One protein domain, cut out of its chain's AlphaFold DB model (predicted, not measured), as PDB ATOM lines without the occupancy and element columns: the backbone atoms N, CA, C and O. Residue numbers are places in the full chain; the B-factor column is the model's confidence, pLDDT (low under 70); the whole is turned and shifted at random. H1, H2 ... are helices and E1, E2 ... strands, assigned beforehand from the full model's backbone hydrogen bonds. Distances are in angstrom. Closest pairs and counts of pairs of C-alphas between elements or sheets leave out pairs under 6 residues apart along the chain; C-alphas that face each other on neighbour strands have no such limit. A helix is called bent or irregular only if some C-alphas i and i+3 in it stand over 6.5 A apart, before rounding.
ATOM      1  N   ASN A  77      94.283  36.550   7.339       88.12
ATOM      2  CA  ASN A  77      94.200  36.126   5.934       88.12
ATOM      3  C   ASN A  77      92.869  36.502   5.264       88.12
ATOM      4  O   ASN A  77      92.407  35.813   4.353       88.12
ATOM      5  N   LEU A  78      92.239  37.591   5.715       89.06
ATOM      6  CA  LEU A  78      91.040  38.107   5.071       89.06
ATOM      7  C   LEU A  78      91.380  38.540   3.633       89.06
ATOM      8  O   LEU A  78      92.406  39.202   3.419       89.06
ATOM      9  N   PRO A  79      90.565  38.156   2.636       86.62
ATOM     10  CA  PRO A  79      90.881  38.409   1.240       86.62
ATOM     11  C   PRO A  79      90.741  39.899   0.949       86.62
ATOM     12  O   PRO A  79      89.787  40.526   1.387       86.62
ATOM     13  N   VAL A  80      91.677  40.466   0.192       89.88
ATOM     14  CA  VAL A  80      91.664  41.868  -0.255       89.88
ATOM     15  C   VAL A  80      91.828  41.883  -1.768       89.88
ATOM     16  O   VAL A  80      92.694  41.173  -2.291       89.88
ATOM     17  N   LYS A  81      91.015  42.693  -2.458       90.12
ATOM     18  CA  LYS A  81      91.072  42.853  -3.918       90.12
ATOM     19  C   LYS A  81      92.421  43.431  -4.332       90.12
ATOM     20  O   LYS A  81      92.931  44.333  -3.673       90.12
ATOM     21  N   GLU A  82      92.962  42.980  -5.460       89.56
ATOM     22  CA  GLU A  82      94.307  43.398  -5.883       89.56
ATOM     23  C   GLU A  82      94.416  44.912  -6.096       89.56
ATOM     24  O   GLU A  82      95.373  45.522  -5.636       89.56
ATOM     25  N   LYS A  83      93.376  45.549  -6.653       93.62
ATOM     26  CA  LYS A  83      93.311  47.014  -6.787       93.62
ATOM     27  C   LYS A  83      93.482  47.738  -5.445       93.62
ATOM     28  O   LYS A  83      94.200  48.732  -5.368       93.62
ATOM     29  N   ASP A  84      92.829  47.244  -4.395       95.19
ATOM     30  CA  ASP A  84      92.911  47.843  -3.059       95.19
ATOM     31  C   ASP A  84      94.286  47.577  -2.439       95.19
ATOM     32  O   ASP A  84      94.861  48.446  -1.784       95.19
ATOM     33  N   ARG A  85      94.843  46.388  -2.695       94.56
ATOM     34  CA  ARG A  85      96.188  45.983  -2.277       94.56
ATOM     35  C   ARG A  85      97.256  46.886  -2.902       94.56
ATOM     36  O   ARG A  85      98.127  47.381  -2.191       94.56
ATOM     37  N   ASP A  86      97.153  47.164  -4.196       96.00
ATOM     38  CA  ASP A  86      98.063  48.046  -4.924       96.00
ATOM     39  C   ASP A  86      97.935  49.507  -4.492       96.00
ATOM     40  O   ASP A  86      98.951  50.176  -4.289       96.00
ATOM     41  N   MET A  87      96.712  49.990  -4.257       97.94
ATOM     42  CA  MET A  87      96.490  51.323  -3.693       97.94
ATOM     43  C   MET A  87      97.079  51.447  -2.280       97.94
ATOM     44  O   MET A  87      97.746  52.437  -1.976       97.94
ATOM     45  N   MET A  88      96.904  50.440  -1.417       97.75
ATOM     46  CA  MET A  88      97.520  50.427  -0.085       97.75
ATOM     47  C   MET A  88      99.051  50.397  -0.164       97.75
ATOM     48  O   MET A  88      99.691  51.198   0.515       97.75
ATOM     49  N   LYS A  89      99.653  49.562  -1.027       97.62
ATOM     50  CA  LYS A  89     101.111  49.557  -1.275       97.62
ATOM     51  C   LYS A  89     101.605  50.926  -1.740       97.62
ATOM     52  O   LYS A  89     102.596  51.425  -1.208       97.62
ATOM     53  N   PHE A  90     100.891  51.561  -2.674       98.31
ATOM     54  CA  PHE A  90     101.208  52.910  -3.141       98.31
ATOM     55  C   PHE A  90     101.212  53.910  -1.978       98.31
ATOM     56  O   PHE A  90     102.191  54.637  -1.803       98.31
ATOM     57  N   ILE A  91     100.173  53.923  -1.138       98.50
ATOM     58  CA  ILE A  91     100.109  54.822   0.026       98.50
ATOM     59  C   ILE A  91     101.228  54.506   1.023       98.50
ATOM     60  O   ILE A  91     101.915  55.427   1.454       98.50
ATOM     61  N   PHE A  92     101.453  53.234   1.370       98.31
ATOM     62  CA  PHE A  92     102.485  52.837   2.334       98.31
ATOM     63  C   PHE A  92     103.881  53.246   1.863       98.31
ATOM     64  O   PHE A  92     104.623  53.868   2.622       98.31
ATOM     65  N   SER A  93     104.221  52.949   0.606       97.88
ATOM     66  CA  SER A  93     105.519  53.282   0.014       97.88
ATOM     67  C   SER A  93     105.773  54.790   0.020       97.88
ATOM     68  O   SER A  93     106.801  55.249   0.525       97.88
ATOM     69  N   ASN A  94     104.804  55.582  -0.456       98.25
ATOM     70  CA  ASN A  94     104.933  57.038  -0.479       98.25
ATOM     71  C   ASN A  94     104.951  57.626   0.941       98.25
ATOM     72  O   ASN A  94     105.796  58.464   1.227       98.25
ATOM     73  N   ALA A  95     104.103  57.159   1.859       98.25
ATOM     74  CA  ALA A  95     104.091  57.635   3.241       98.25
ATOM     75  C   ALA A  95     105.410  57.356   3.970       98.25
ATOM     76  O   ALA A  95     105.948  58.252   4.613       98.25
ATOM     77  N   ILE A  96     105.972  56.150   3.840       97.81
ATOM     78  CA  ILE A  96     107.271  55.807   4.438       97.81
ATOM     79  C   ILE A  96     108.380  56.687   3.851       97.81
ATOM     80  O   ILE A  96     109.212  57.207   4.603       97.81
ATOM     81  N   ARG A  97     108.385  56.882   2.525       97.19
ATOM     82  CA  ARG A  97     109.376  57.715   1.835       97.19
ATOM     83  C   ARG A  97     109.287  59.178   2.264       97.19
ATOM     84  O   ARG A  97     110.297  59.739   2.688       97.19
ATOM     85  N   GLU A  98     108.102  59.779   2.198       97.81
ATOM     86  CA  GLU A  98     107.903  61.188   2.549       97.81
ATOM     87  C   GLU A  98     108.122  61.436   4.043       97.81
ATOM     88  O   GLU A  98     108.740  62.433   4.415       97.81
ATOM     89  N   TYR A  99     107.727  60.501   4.913       97.69
ATOM     90  CA  TYR A  99     108.005  60.610   6.344       97.69
ATOM     91  C   TYR A  99     109.509  60.591   6.616       97.69
ATOM     92  O   TYR A  99     110.014  61.465   7.317       97.69
ATOM     93  N   ARG A 100     110.258  59.662   6.006       96.56
ATOM     94  CA  ARG A 100     111.721  59.631   6.134       96.56
ATOM     95  C   ARG A 100     112.364  60.910   5.597       96.56
ATOM     96  O   ARG A 100     113.267  61.433   6.242       96.56
ATOM     97  N   ARG A 101     111.884  61.437   4.466       97.56
ATOM     98  CA  ARG A 101     112.379  62.689   3.873       97.56
ATOM     99  C   ARG A 101     112.141  63.902   4.779       97.56
ATOM    100  O   ARG A 101     113.039  64.719   4.936       97.56
ATOM    101  N   LEU A 102     110.949  64.023   5.364       96.81
ATOM    102  CA  LEU A 102     110.543  65.185   6.166       96.81
ATOM    103  C   LEU A 102     111.004  65.111   7.629       96.81
ATOM    104  O   LEU A 102     111.228  66.144   8.256       96.81
ATOM    105  N   LYS A 103     111.118  63.903   8.197       94.94
ATOM    106  CA  LYS A 103     111.402  63.675   9.625       94.94
ATOM    107  C   LYS A 103     112.758  63.048   9.914       94.94
ATOM    108  O   LYS A 103     113.120  62.947  11.084       94.94
ATOM    109  N   GLY A 104     113.468  62.561   8.899       94.50
ATOM    110  CA  GLY A 104     114.747  61.864   9.062       94.50
ATOM    111  C   GLY A 104     114.656  60.535   9.825       94.50
ATOM    112  O   GLY A 104     115.678  59.955  10.170       94.50
ATOM    113  N   THR A 105     113.450  60.041  10.114       94.50
ATOM    114  CA  THR A 105     113.206  58.841  10.932       94.50
ATOM    115  C   THR A 105     112.178  57.931  10.263       94.50
ATOM    116  O   THR A 105     111.542  58.307   9.280       94.50
ATOM    117  N   GLN A 106     112.031  56.701  10.756       94.81
ATOM    118  CA  GLN A 106     111.016  55.770  10.262       94.81
ATOM    119  C   GLN A 106     109.672  56.027  10.951       94.81
ATOM    120  O   GLN A 106     109.612  56.154  12.175       94.81
ATOM    121  N   ILE A 107     108.594  56.073  10.166       96.44
ATOM    122  CA  ILE A 107     107.227  56.185  10.690       96.44
ATOM    123  C   ILE A 107     106.882  54.961  11.549       96.44
ATOM    124  O   ILE A 107     107.292  53.840  11.241       96.44
ATOM    125  N   LYS A 108     106.120  55.147  12.631       96.06
ATOM    126  CA  LYS A 108     105.647  54.021  13.457       96.06
ATOM    127  C   LYS A 108     104.430  53.347  12.816       96.06
ATOM    128  O   LYS A 108     103.613  54.007  12.184       96.06
ATOM    129  N   LYS A 109     104.247  52.040  13.054       96.06
ATOM    130  CA  LYS A 109     103.129  51.251  12.486       96.06
ATOM    131  C   LYS A 109     101.753  51.878  12.750       96.06
ATOM    132  O   LYS A 109     100.971  52.054  11.824       96.06
ATOM    133  N   THR A 110     101.471  52.245  14.002       95.69
ATOM    134  CA  THR A 110     100.191  52.865  14.385       95.69
ATOM    135  C   THR A 110      99.985  54.217  13.712       95.69
ATOM    136  O   THR A 110      98.877  54.517  13.286       95.69
ATOM    137  N   GLU A 111     101.042  55.014  13.585       96.75
ATOM    138  CA  GLU A 111     100.986  56.326  12.940       96.75
ATOM    139  C   GLU A 111     100.707  56.198  11.439       96.75
ATOM    140  O   GLU A 111      99.815  56.866  10.925       96.75
ATOM    141  N   LEU A 112     101.371  55.251  10.764       97.75
ATOM    142  CA  LEU A 112     101.094  54.924   9.366       97.75
ATOM    143  C   LEU A 112      99.650  54.440   9.168       97.75
ATOM    144  O   LEU A 112      98.999  54.852   8.215       97.75
ATOM    145  N   ALA A 113      99.106  53.635  10.089       97.69
ATOM    146  CA  ALA A 113      97.701  53.227  10.032       97.69
ATOM    147  C   ALA A 113      96.740  54.430  10.103       97.69
ATOM    148  O   ALA A 113      95.739  54.456   9.387       97.69
ATOM    149  N   LYS A 114      97.047  55.440  10.935       97.75
ATOM    150  CA  LYS A 114      96.227  56.661  11.060       97.75
ATOM    151  C   LYS A 114      96.347  57.570   9.852       97.75
ATOM    152  O   LYS A 114      95.334  58.088   9.395       97.75
ATOM    153  N   LEU A 115      97.550  57.698   9.305       98.19
ATOM    154  CA  LEU A 115      97.782  58.399   8.050       98.19
ATOM    155  C   LEU A 115      96.969  57.754   6.921       98.19
ATOM    156  O   LEU A 115      96.249  58.450   6.221       98.19
ATOM    157  N   VAL A 116      97.009  56.428   6.776       98.25
ATOM    158  CA  VAL A 116      96.258  55.716   5.726       98.25
ATOM    159  C   VAL A 116      94.753  55.932   5.874       98.25
ATOM    160  O   VAL A 116      94.089  56.228   4.886       98.25
ATOM    161  N   TYR A 117      94.222  55.851   7.098       97.94
ATOM    162  CA  TYR A 117      92.817  56.162   7.368       97.94
ATOM    163  C   TYR A 117      92.453  57.614   7.021       97.94
ATOM    164  O   TYR A 117      91.404  57.853   6.422       97.94
ATOM    165  N   HIS A 118      93.321  58.576   7.353       97.88
ATOM    166  CA  HIS A 118      93.133  59.982   6.982       97.88
ATOM    167  C   HIS A 118      93.082  60.153   5.464       97.88
ATOM    168  O   HIS A 118      92.157  60.780   4.956       97.88
ATOM    169  N   ILE A 119      94.038  59.565   4.740       98.31
ATOM    170  CA  ILE A 119      94.088  59.625   3.275       98.31
ATOM    171  C   ILE A 119      92.836  58.998   2.660       98.31
ATOM    172  O   ILE A 119      92.216  59.624   1.802       98.31
ATOM    173  N   ASP A 120      92.433  57.808   3.113       97.62
ATOM    174  CA  ASP A 120      91.222  57.139   2.634       97.62
ATOM    175  C   ASP A 120      89.971  58.000   2.856       97.62
ATOM    176  O   ASP A 120      89.216  58.240   1.915       97.62
ATOM    177  N   SER A 121      89.811  58.548   4.063       95.94
ATOM    178  CA  SER A 121      88.666  59.392   4.427       95.94
ATOM    179  C   SER A 121      88.644  60.703   3.640       95.94
ATOM    180  O   SER A 121      87.597  61.134   3.161       95.94
ATOM    181  N   LYS A 122      89.805  61.353   3.486       96.94
ATOM    182  CA  LYS A 122      89.926  62.658   2.826       96.94
ATOM    183  C   LYS A 122      89.745  62.567   1.313       96.94
ATOM    184  O   LYS A 122      89.182  63.482   0.716       96.94
ATOM    185  N   MET A 123      90.234  61.484   0.714       96.12
ATOM    186  CA  MET A 123      90.233  61.266  -0.733       96.12
ATOM    187  C   MET A 123      89.110  60.324  -1.196       96.12
ATOM    188  O   MET A 123      88.968  60.110  -2.398       96.12
ATOM    189  N   ASN A 124      88.317  59.776  -0.266       96.06
ATOM    190  CA  ASN A 124      87.235  58.815  -0.508       96.06
ATOM    191  C   ASN A 124      87.683  57.627  -1.380       96.06
ATOM    192  O   ASN A 124      87.042  57.294  -2.381       96.06
ATOM    193  N   LEU A 125      88.818  57.012  -1.024       96.00
ATOM    194  CA  LEU A 125      89.404  55.913  -1.806       96.00
ATOM    195  C   LEU A 125      88.621  54.602  -1.650       96.00
ATOM    196  O   LEU A 125      88.728  53.736  -2.519       96.00
ATOM    197  N   LYS A 126      87.806  54.488  -0.590       96.12
ATOM    198  CA  LYS A 126      87.011  53.300  -0.234       96.12
ATOM    199  C   LYS A 126      87.887  52.068  -0.016       96.12
ATOM    200  O   LYS A 126      87.526  50.960  -0.413       96.12
ATOM    201  N   LEU A 127      89.050  52.273   0.593       97.19
ATOM    202  CA  LEU A 127      89.942  51.191   0.975       97.19
ATOM    203  C   LEU A 127      89.294  50.319   2.058       97.19
ATOM    204  O   LEU A 127      88.456  50.802   2.822       97.19
ATOM    205  N   PRO A 128      89.693  49.039   2.173       96.31
ATOM    206  CA  PRO A 128      89.226  48.160   3.237       96.31
ATOM    207  C   PRO A 128      89.852  48.577   4.580       96.31
ATOM    208  O   PRO A 128      90.797  47.955   5.072       96.31
ATOM    209  N   ILE A 129      89.342  49.668   5.155       97.50
ATOM    210  CA  ILE A 129      89.670  50.142   6.497       97.50
ATOM    211  C   ILE A 129      88.669  49.551   7.486       97.50
ATOM    212  O   ILE A 129      87.456  49.640   7.308       97.50
ATOM    213  N   VAL A 130      89.188  48.968   8.559       97.00
ATOM    214  CA  VAL A 130      88.404  48.273   9.580       97.00
ATOM    215  C   VAL A 130      88.763  48.766  10.970       97.00
ATOM    216  O   VAL A 130      89.890  49.195  11.220       97.00
ATOM    217  N   TRP A 131      87.813  48.685  11.899       96.94
ATOM    218  CA  TRP A 131      88.064  48.971  13.308       96.94
ATOM    219  C   TRP A 131      88.490  47.703  14.042       96.94
ATOM    220  O   TRP A 131      87.766  46.715  14.041       96.94
ATOM    221  N   TYR A 132      89.657  47.728  14.686       96.38
ATOM    222  CA  TYR A 132      90.158  46.608  15.493       96.38
ATOM    223  C   TYR A 132      90.879  47.126  16.750       96.38
ATOM    224  O   TYR A 132      90.473  48.149  17.287       96.38
ATOM    225  N   LEU A 133      91.929  46.467  17.255       94.88
ATOM    226  CA  LEU A 133      92.550  46.738  18.568       94.88
ATOM    227  C   LEU A 133      92.953  48.197  18.821       94.88
ATOM    228  O   LEU A 133      92.907  48.655  19.964       94.88
ATOM    229  N   TYR A 134      93.360  48.913  17.771       94.12
ATOM    230  CA  TYR A 134      93.893  50.276  17.847       94.12
ATOM    231  C   TYR A 134      93.043  51.280  17.054       94.12
ATOM    232  O   TYR A 134      93.555  52.302  16.599       94.12
ATOM    233  N   GLY A 135      91.763  50.976  16.839       96.06
ATOM    234  CA  GLY A 135      90.818  51.782  16.062       96.06
ATOM    235  C   GLY A 135      90.908  51.495  14.564       96.06
ATOM    236  O   GLY A 135      91.163  50.340  14.212       96.06
ATOM    237  N   PRO A 136      90.725  52.501  13.684       96.94
ATOM    238  CA  PRO A 136      90.738  52.282  12.244       96.94
ATOM    239  C   PRO A 136      92.141  51.894  11.780       96.94
ATOM    240  O   PRO A 136      93.136  52.517  12.183       96.94
ATOM    241  N   MET A 137      92.204  50.853  10.955       96.44
ATOM    242  CA  MET A 137      93.415  50.326  10.337       96.44
ATOM    243  C   MET A 137      93.117  49.719   8.963       96.44
ATOM    244  O   MET A 137      92.028  49.182   8.765       96.44
ATOM    245  N   PRO A 138      94.068  49.770   8.015       97.31
ATOM    246  CA  PRO A 138      93.937  49.020   6.774       97.31
ATOM    247  C   PRO A 138      93.936  47.516   7.049       97.31
ATOM    248  O   PRO A 138      94.639  47.037   7.939       97.31
ATOM    249  N   LEU A 139      93.175  46.762   6.255       95.81
ATOM    250  CA  LEU A 139      93.118  45.304   6.364       95.81
ATOM    251  C   LEU A 139      94.451  44.626   5.994       95.81
ATOM    252  O   LEU A 139      94.736  43.509   6.434       95.81
ATOM    253  N   MET A 140      95.286  45.314   5.213       95.75
ATOM    254  CA  MET A 140      96.659  44.913   4.927       95.75
ATOM    255  C   MET A 140      97.574  45.209   6.127       95.75
ATOM    256  O   MET A 140      97.590  46.321   6.658       95.75
ATOM    257  N   ILE A 141      98.360  44.216   6.543       94.50
ATOM    258  CA  ILE A 141      99.292  44.311   7.667       94.50
ATOM    259  C   ILE A 141     100.400  45.307   7.323       94.50
ATOM    260  O   ILE A 141     101.133  45.156   6.340       94.50
ATOM    261  N   ILE A 142     100.552  46.304   8.194       94.56
ATOM    262  CA  ILE A 142     101.628  47.285   8.104       94.56
ATOM    263  C   ILE A 142     102.912  46.718   8.719       94.56
ATOM    264  O   ILE A 142     103.006  46.441   9.921       94.56
ATOM    265  N   ASP A 143     103.944  46.652   7.891       93.62
ATOM    266  CA  ASP A 143     105.322  46.411   8.265       93.62
ATOM    267  C   ASP A 143     106.222  47.478   7.643       93.62
ATOM    268  O   ASP A 143     106.510  47.475   6.454       93.62
ATOM    269  N   VAL A 144     106.688  48.402   8.477       92.81
ATOM    270  CA  VAL A 144     107.490  49.552   8.045       92.81
ATOM    271  C   VAL A 144     108.868  49.165   7.505       92.81
ATOM    272  O   VAL A 144     109.521  50.020   6.910       92.81
ATOM    273  N   GLN A 145     109.314  47.919   7.722       92.25
ATOM    274  CA  GLN A 145     110.557  47.382   7.154       92.25
ATOM    275  C   GLN A 145     110.356  46.700   5.799       92.25
ATOM    276  O   GLN A 145     111.331  46.444   5.095       92.25
ATOM    277  N   ARG A 146     109.111  46.383   5.431       92.88
ATOM    278  CA  ARG A 146     108.805  45.713   4.172       92.88
ATOM    279  C   ARG A 146     108.940  46.692   3.011       92.88
ATOM    280  O   ARG A 146     108.538  47.851   3.112       92.88
ATOM    281  N   ASP A 147     109.457  46.203   1.889       91.62
ATOM    282  CA  ASP A 147     109.395  46.955   0.643       91.62
ATOM    283  C   ASP A 147     107.969  46.908   0.072       91.62
ATOM    284  O   ASP A 147     107.427  45.840  -0.228       91.62
ATOM    285  N   TYR A 148     107.361  48.087  -0.042       94.06
ATOM    286  CA  TYR A 148     106.050  48.300  -0.652       94.06
ATOM    287  C   TYR A 148     106.155  48.941  -2.039       94.06
ATOM    288  O   TYR A 148     105.175  49.505  -2.527       94.06
ATOM    289  N   SER A 149     107.336  48.910  -2.662       90.88
ATOM    290  CA  SER A 149     107.514  49.349  -4.041       90.88
ATOM    291  C   SER A 149     106.462  48.706  -4.953       90.88
ATOM    292  O   SER A 149     106.125  47.525  -4.859       90.88
ATOM    293  N   THR A 150     105.859  49.535  -5.800       91.50
ATOM    294  CA  THR A 150     104.830  49.119  -6.747       91.50
ATOM    295  C   THR A 150     104.950  49.952  -8.012       91.50
ATOM    296  O   THR A 150     105.298  51.133  -7.958       91.50
ATOM    297  N   THR A 151     104.679  49.331  -9.157       92.44
ATOM    298  CA  THR A 151     104.551  50.019 -10.448       92.44
ATOM    299  C   THR A 151     103.172  50.653 -10.622       92.44
ATOM    300  O   THR A 151     102.970  51.440 -11.544       92.44
ATOM    301  N   TYR A 152     102.226  50.340  -9.732       95.62
ATOM    302  CA  TYR A 152     100.900  50.937  -9.718       95.62
ATOM    303  C   TYR A 152     100.972  52.422  -9.346       95.62
ATOM    304  O   TYR A 152     101.468  52.787  -8.280       95.62
ATOM    305  N   ILE A 153     100.425  53.278 -10.210       95.56
ATOM    306  CA  ILE A 153     100.255  54.708  -9.954       95.56
ATOM    307  C   ILE A 153      98.780  55.043 -10.197       95.56
ATOM    308  O   ILE A 153      98.328  54.961 -11.342       95.56
ATOM    309  N   PRO A 154      98.009  55.413  -9.160       95.94
ATOM    310  CA  PRO A 154      96.618  55.802  -9.344       95.94
ATOM    311  C   PRO A 154      96.515  57.166 -10.041       95.94
ATOM    312  O   PRO A 154      97.407  58.007  -9.916       95.94
ATOM    313  N   GLU A 155      95.393  57.420 -10.719       95.81
ATOM    314  CA  GLU A 155      95.138  58.676 -11.451       95.81
ATOM    315  C   GLU A 155      95.320  59.924 -10.567       95.81
ATOM    316  O   GLU A 155      95.921  60.917 -10.975       95.81
ATOM    317  N   ASN A 156      94.874  59.851  -9.311       95.88
ATOM    318  CA  ASN A 156      95.011  60.909  -8.309       95.88
ATOM    319  C   ASN A 156      96.311  60.816  -7.480       95.88
ATOM    320  O   ASN A 156      96.434  61.478  -6.447       95.88
ATOM    321  N   GLY A 157      97.314  60.046  -7.917       97.25
ATOM    322  CA  GLY A 157      98.523  59.749  -7.141       97.25
ATOM    323  C   GLY A 157      99.295  60.984  -6.669       97.25
ATOM    324  O   GLY A 157      99.723  61.039  -5.518       97.25
ATOM    325  N   ARG A 158      99.400  62.030  -7.500       97.62
ATOM    326  CA  ARG A 158     100.036  63.302  -7.095       97.62
ATOM    327  C   ARG A 158      99.286  64.000  -5.959       97.62
ATOM    328  O   ARG A 158      99.920  64.618  -5.110       97.62
ATOM    329  N   GLN A 159      97.955  63.937  -5.954       98.25
ATOM    330  CA  GLN A 159      97.139  64.539  -4.896       98.25
ATOM    331  C   GLN A 159      97.269  63.744  -3.597       98.25
ATOM    332  O   GLN A 159      97.444  64.345  -2.544       98.25
ATOM    333  N   ILE A 160      97.276  62.408  -3.689       98.50
ATOM    334  CA  ILE A 160      97.525  61.523  -2.546       98.50
ATOM    335  C   ILE A 160      98.871  61.862  -1.894       98.50
ATOM    336  O   ILE A 160      98.919  62.092  -0.692       98.50
ATOM    337  N   ILE A 161      99.954  61.967  -2.676       98.44
ATOM    338  CA  ILE A 161     101.289  62.297  -2.147       98.44
ATOM    339  C   ILE A 161     101.293  63.669  -1.455       98.44
ATOM    340  O   ILE A 161     101.820  63.790  -0.353       98.44
ATOM    341  N   LYS A 162     100.656  64.687  -2.045       98.44
ATOM    342  CA  LYS A 162     100.543  66.012  -1.412       98.44
ATOM    343  C   LYS A 162      99.797  65.965  -0.077       98.44
ATOM    344  O   LYS A 162     100.212  66.624   0.871       98.44
ATOM    345  N   GLU A 163      98.712  65.198   0.010       98.62
ATOM    346  CA  GLU A 163      97.957  65.062   1.261       98.62
ATOM    347  C   GLU A 163      98.753  64.280   2.320       98.62
ATOM    348  O   GLU A 163      98.704  64.628   3.498       98.62
ATOM    349  N   ILE A 164      99.554  63.288   1.911       98.69
ATOM    350  CA  ILE A 164     100.504  62.588   2.791       98.69
ATOM    351  C   ILE A 164     101.505  63.583   3.389       98.69
ATOM    352  O   ILE A 164     101.657  63.647   4.609       98.69
ATOM    353  N   GLU A 165     102.174  64.383   2.553       98.56
ATOM    354  CA  GLU A 165     103.151  65.383   3.007       98.56
ATOM    355  C   GLU A 165     102.522  66.402   3.962       98.56
ATOM    356  O   GLU A 165     103.095  66.731   5.007       98.56
ATOM    357  N   LYS A 166     101.322  66.878   3.614       98.44
ATOM    358  CA  LYS A 166     100.545  67.802   4.438       98.44
ATOM    359  C   LYS A 166     100.248  67.206   5.812       98.44
ATOM    360  O   LYS A 166     100.577  67.836   6.813       98.44
ATOM    361  N   TRP A 167      99.706  65.988   5.872       98.19
ATOM    362  CA  TRP A 167      99.391  65.324   7.137       98.19
ATOM    363  C   TRP A 167     100.641  65.151   8.010       98.19
ATOM    364  O   TRP A 167     100.629  65.495   9.190       98.19
ATOM    365  N   ILE A 168     101.760  64.704   7.427       98.25
ATOM    366  CA  ILE A 168     103.037  64.535   8.149       98.25
ATOM    367  C   ILE A 168     103.530  65.873   8.723       98.25
ATOM    368  O   ILE A 168     104.046  65.929   9.844       98.25
ATOM    369  N   THR A 169     103.367  66.958   7.964       97.44
ATOM    370  CA  THR A 169     103.766  68.309   8.376       97.44
ATOM    371  C   THR A 169     102.882  68.829   9.511       97.44
ATOM    372  O   THR A 169     103.398  69.337  10.507       97.44
ATOM    373  N   GLU A 170     101.565  68.646   9.417       96.88
ATOM    374  CA  GLU A 170     100.599  69.064  10.442       96.88
ATOM    375  C   GLU A 170     100.780  68.297  11.756       96.88
ATOM    376  O   GLU A 170     100.770  68.893  12.833       96.88
ATOM    377  N   LYS A 171     101.013  66.981  11.685       96.38
ATOM    378  CA  LYS A 171     101.203  66.120  12.866       96.38
ATOM    379  C   LYS A 171     102.633  66.109  13.390       96.38
ATOM    380  O   LYS A 171     102.937  65.441  14.372       96.38
ATOM    381  N   SER A 172     103.514  66.903  12.787       92.69
ATOM    382  CA  SER A 172     104.951  66.887  13.050       92.69
ATOM    383  C   SER A 172     105.340  67.121  14.517       92.69
ATOM    384  O   SER A 172     106.397  66.643  14.932       92.69
ATOM    385  N   LYS A 173     104.528  67.845  15.288       93.25
ATOM    386  CA  LYS A 173     104.792  68.165  16.700       93.25
ATOM    387  C   LYS A 173     104.021  67.283  17.685       93.25
ATOM    388  O   LYS A 173     104.161  67.480  18.886       93.25
ATOM    389  N   MET A 174     103.214  66.349  17.191       95.25
ATOM    390  CA  MET A 174     102.363  65.500  18.018       95.25
ATOM    391  C   MET A 174     103.047  64.170  18.323       95.25
ATOM    392  O   MET A 174     103.696  63.561  17.472       95.25
ATOM    393  N   TYR A 175     102.856  63.674  19.539       93.94
ATOM    394  CA  TYR A 175     103.170  62.295  19.882       93.94
ATOM    395  C   TYR A 175     102.129  61.349  19.274       93.94
ATOM    396  O   TYR A 175     100.948  61.672  19.177       93.94
ATOM    397  N   VAL A 176     102.525  60.110  18.961       93.00
ATOM    398  CA  VAL A 176     101.610  59.104  18.381       93.00
ATOM    399  C   VAL A 176     100.343  58.893  19.215       93.00
ATOM    400  O   VAL A 176      99.269  58.713  18.649       93.00
ATOM    401  N   ARG A 177     100.429  58.964  20.550       92.38
ATOM    402  CA  ARG A 177      99.247  58.874  21.428       92.38
ATOM    403  C   ARG A 177      98.227  59.991  21.170       92.38
ATOM    404  O   ARG A 177      97.031  59.742  21.222       92.38
ATOM    405  N   GLU A 178      98.694  61.195  20.852       94.94
ATOM    406  CA  GLU A 178      97.850  62.364  20.585       94.94
ATOM    407  C   GLU A 178      97.204  62.244  19.205       94.94
ATOM    408  O   GLU A 178      96.009  62.484  19.072       94.94
ATOM    409  N   ILE A 179      97.960  61.770  18.206       95.50
ATOM    410  CA  ILE A 179      97.436  61.460  16.867       95.50
ATOM    411  C   ILE A 179      96.319  60.411  16.960       95.50
ATOM    412  O   ILE A 179      95.277  60.526  16.316       95.50
ATOM    413  N   VAL A 180      96.522  59.374  17.777       94.75
ATOM    414  CA  VAL A 180      95.523  58.322  17.997       94.75
ATOM    415  C   VAL A 180      94.280  58.872  18.701       94.75
ATOM    416  O   VAL A 180      93.172  58.588  18.248       94.75
ATOM    417  N   LYS A 181      94.447  59.690  19.747       94.00
ATOM    418  CA  LYS A 181      93.329  60.326  20.458       94.00
ATOM    419  C   LYS A 181      92.517  61.245  19.546       94.00
ATOM    420  O   LYS A 181      91.294  61.152  19.512       94.00
ATOM    421  N   GLU A 182      93.183  62.069  18.741       94.81
ATOM    422  CA  GLU A 182      92.522  62.920  17.748       94.81
ATOM    423  C   GLU A 182      91.718  62.094  16.734       94.81
ATOM    424  O   GLU A 182      90.566  62.417  16.448       94.81
ATOM    425  N   CYS A 183      92.281  60.986  16.242       94.88
ATOM    426  CA  CYS A 183      91.585  60.078  15.329       94.88
ATOM    427  C   CYS A 183      90.296  59.502  15.945       94.88
ATOM    428  O   CYS A 183      89.275  59.397  15.257       94.88
ATOM    429  N   TYR A 184      90.313  59.152  17.235       95.31
ATOM    430  CA  TYR A 184      89.123  58.660  17.933       95.31
ATOM    431  C   TYR A 184      88.065  59.747  18.102       95.31
ATOM    432  O   TYR A 184      86.892  59.479  17.850       95.31
ATOM    433  N   LEU A 185      88.470  60.970  18.448       92.44
ATOM    434  CA  LEU A 185      87.564  62.115  18.561       92.44
ATOM    435  C   LEU A 185      86.887  62.429  17.221       92.44
ATOM    436  O   LEU A 185      85.664  62.521  17.159       92.44
ATOM    437  N   GLN A 186      87.662  62.509  16.136       91.81
ATOM    438  CA  GLN A 186      87.142  62.768  14.784       91.81
ATOM    439  C   GLN A 186      86.171  61.689  14.298       91.81
ATOM    440  O   GLN A 186      85.286  61.968  13.495       91.81
TER     441      GLN A 186
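What this domain is: This is residues 77 to 186 of the 349 residues of an uncharacterized protein of Candidatus Woesearchaeota archaeon (UniProt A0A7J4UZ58). A strand hairpin, E1 and E2, packs mainly through E2 on H2, the middle helix; H1 and H3 cross H2 away from the hairpin, and H4 packs on H2's residues 110 to 114. The 110 printed residues, mostly helix by class, hold four named helices and two named strands, ordered H1 H2 E1 E2 H3 H4, the sheet E1 - E2 antiparallel. It is compact, radius of gyration of the C-alphas 13.0 A, spanning 34 by 29 by 26 A.

Where its parts are: Find E1 at residues 129 to 132, E2 at 135 to 138, and H2 at 109 to 123. From C-alpha 82 at (94.307, 43.398, -5.883), H1 runs 30.7 A to residue 103. H3, residues 157 to 173, 26.0 A, is irregular: C-alphas 170 and 173 are 7.6 A apart. H4, residues 176 to 186, ends at C-alpha (87.142, 62.768, 14.784).

How they stand to each other: In the hairpin, N 130 and O 137 are within hydrogen-bond range, 2.9 A. H2's closest C-alpha pair with E2 is Ala 113 and Met 137, 5.2 A. H2, the hub, touches H1, H3 and H4; with H1, through residues 88 to 96 of H1 and 112 to 116 of H2 alone, the closest C-alphas are Ile 91 and Val 116, 6.9 A, at a steep tilt of 65 degrees. Every O i to N i+4 pair is within range in H1, H2 and H4, and 12 of 13 in H3.

The domain as a whole: The printed part has no cut; residues 139 to 156 form the long link, and no printed residue is under 70 in pLDDT.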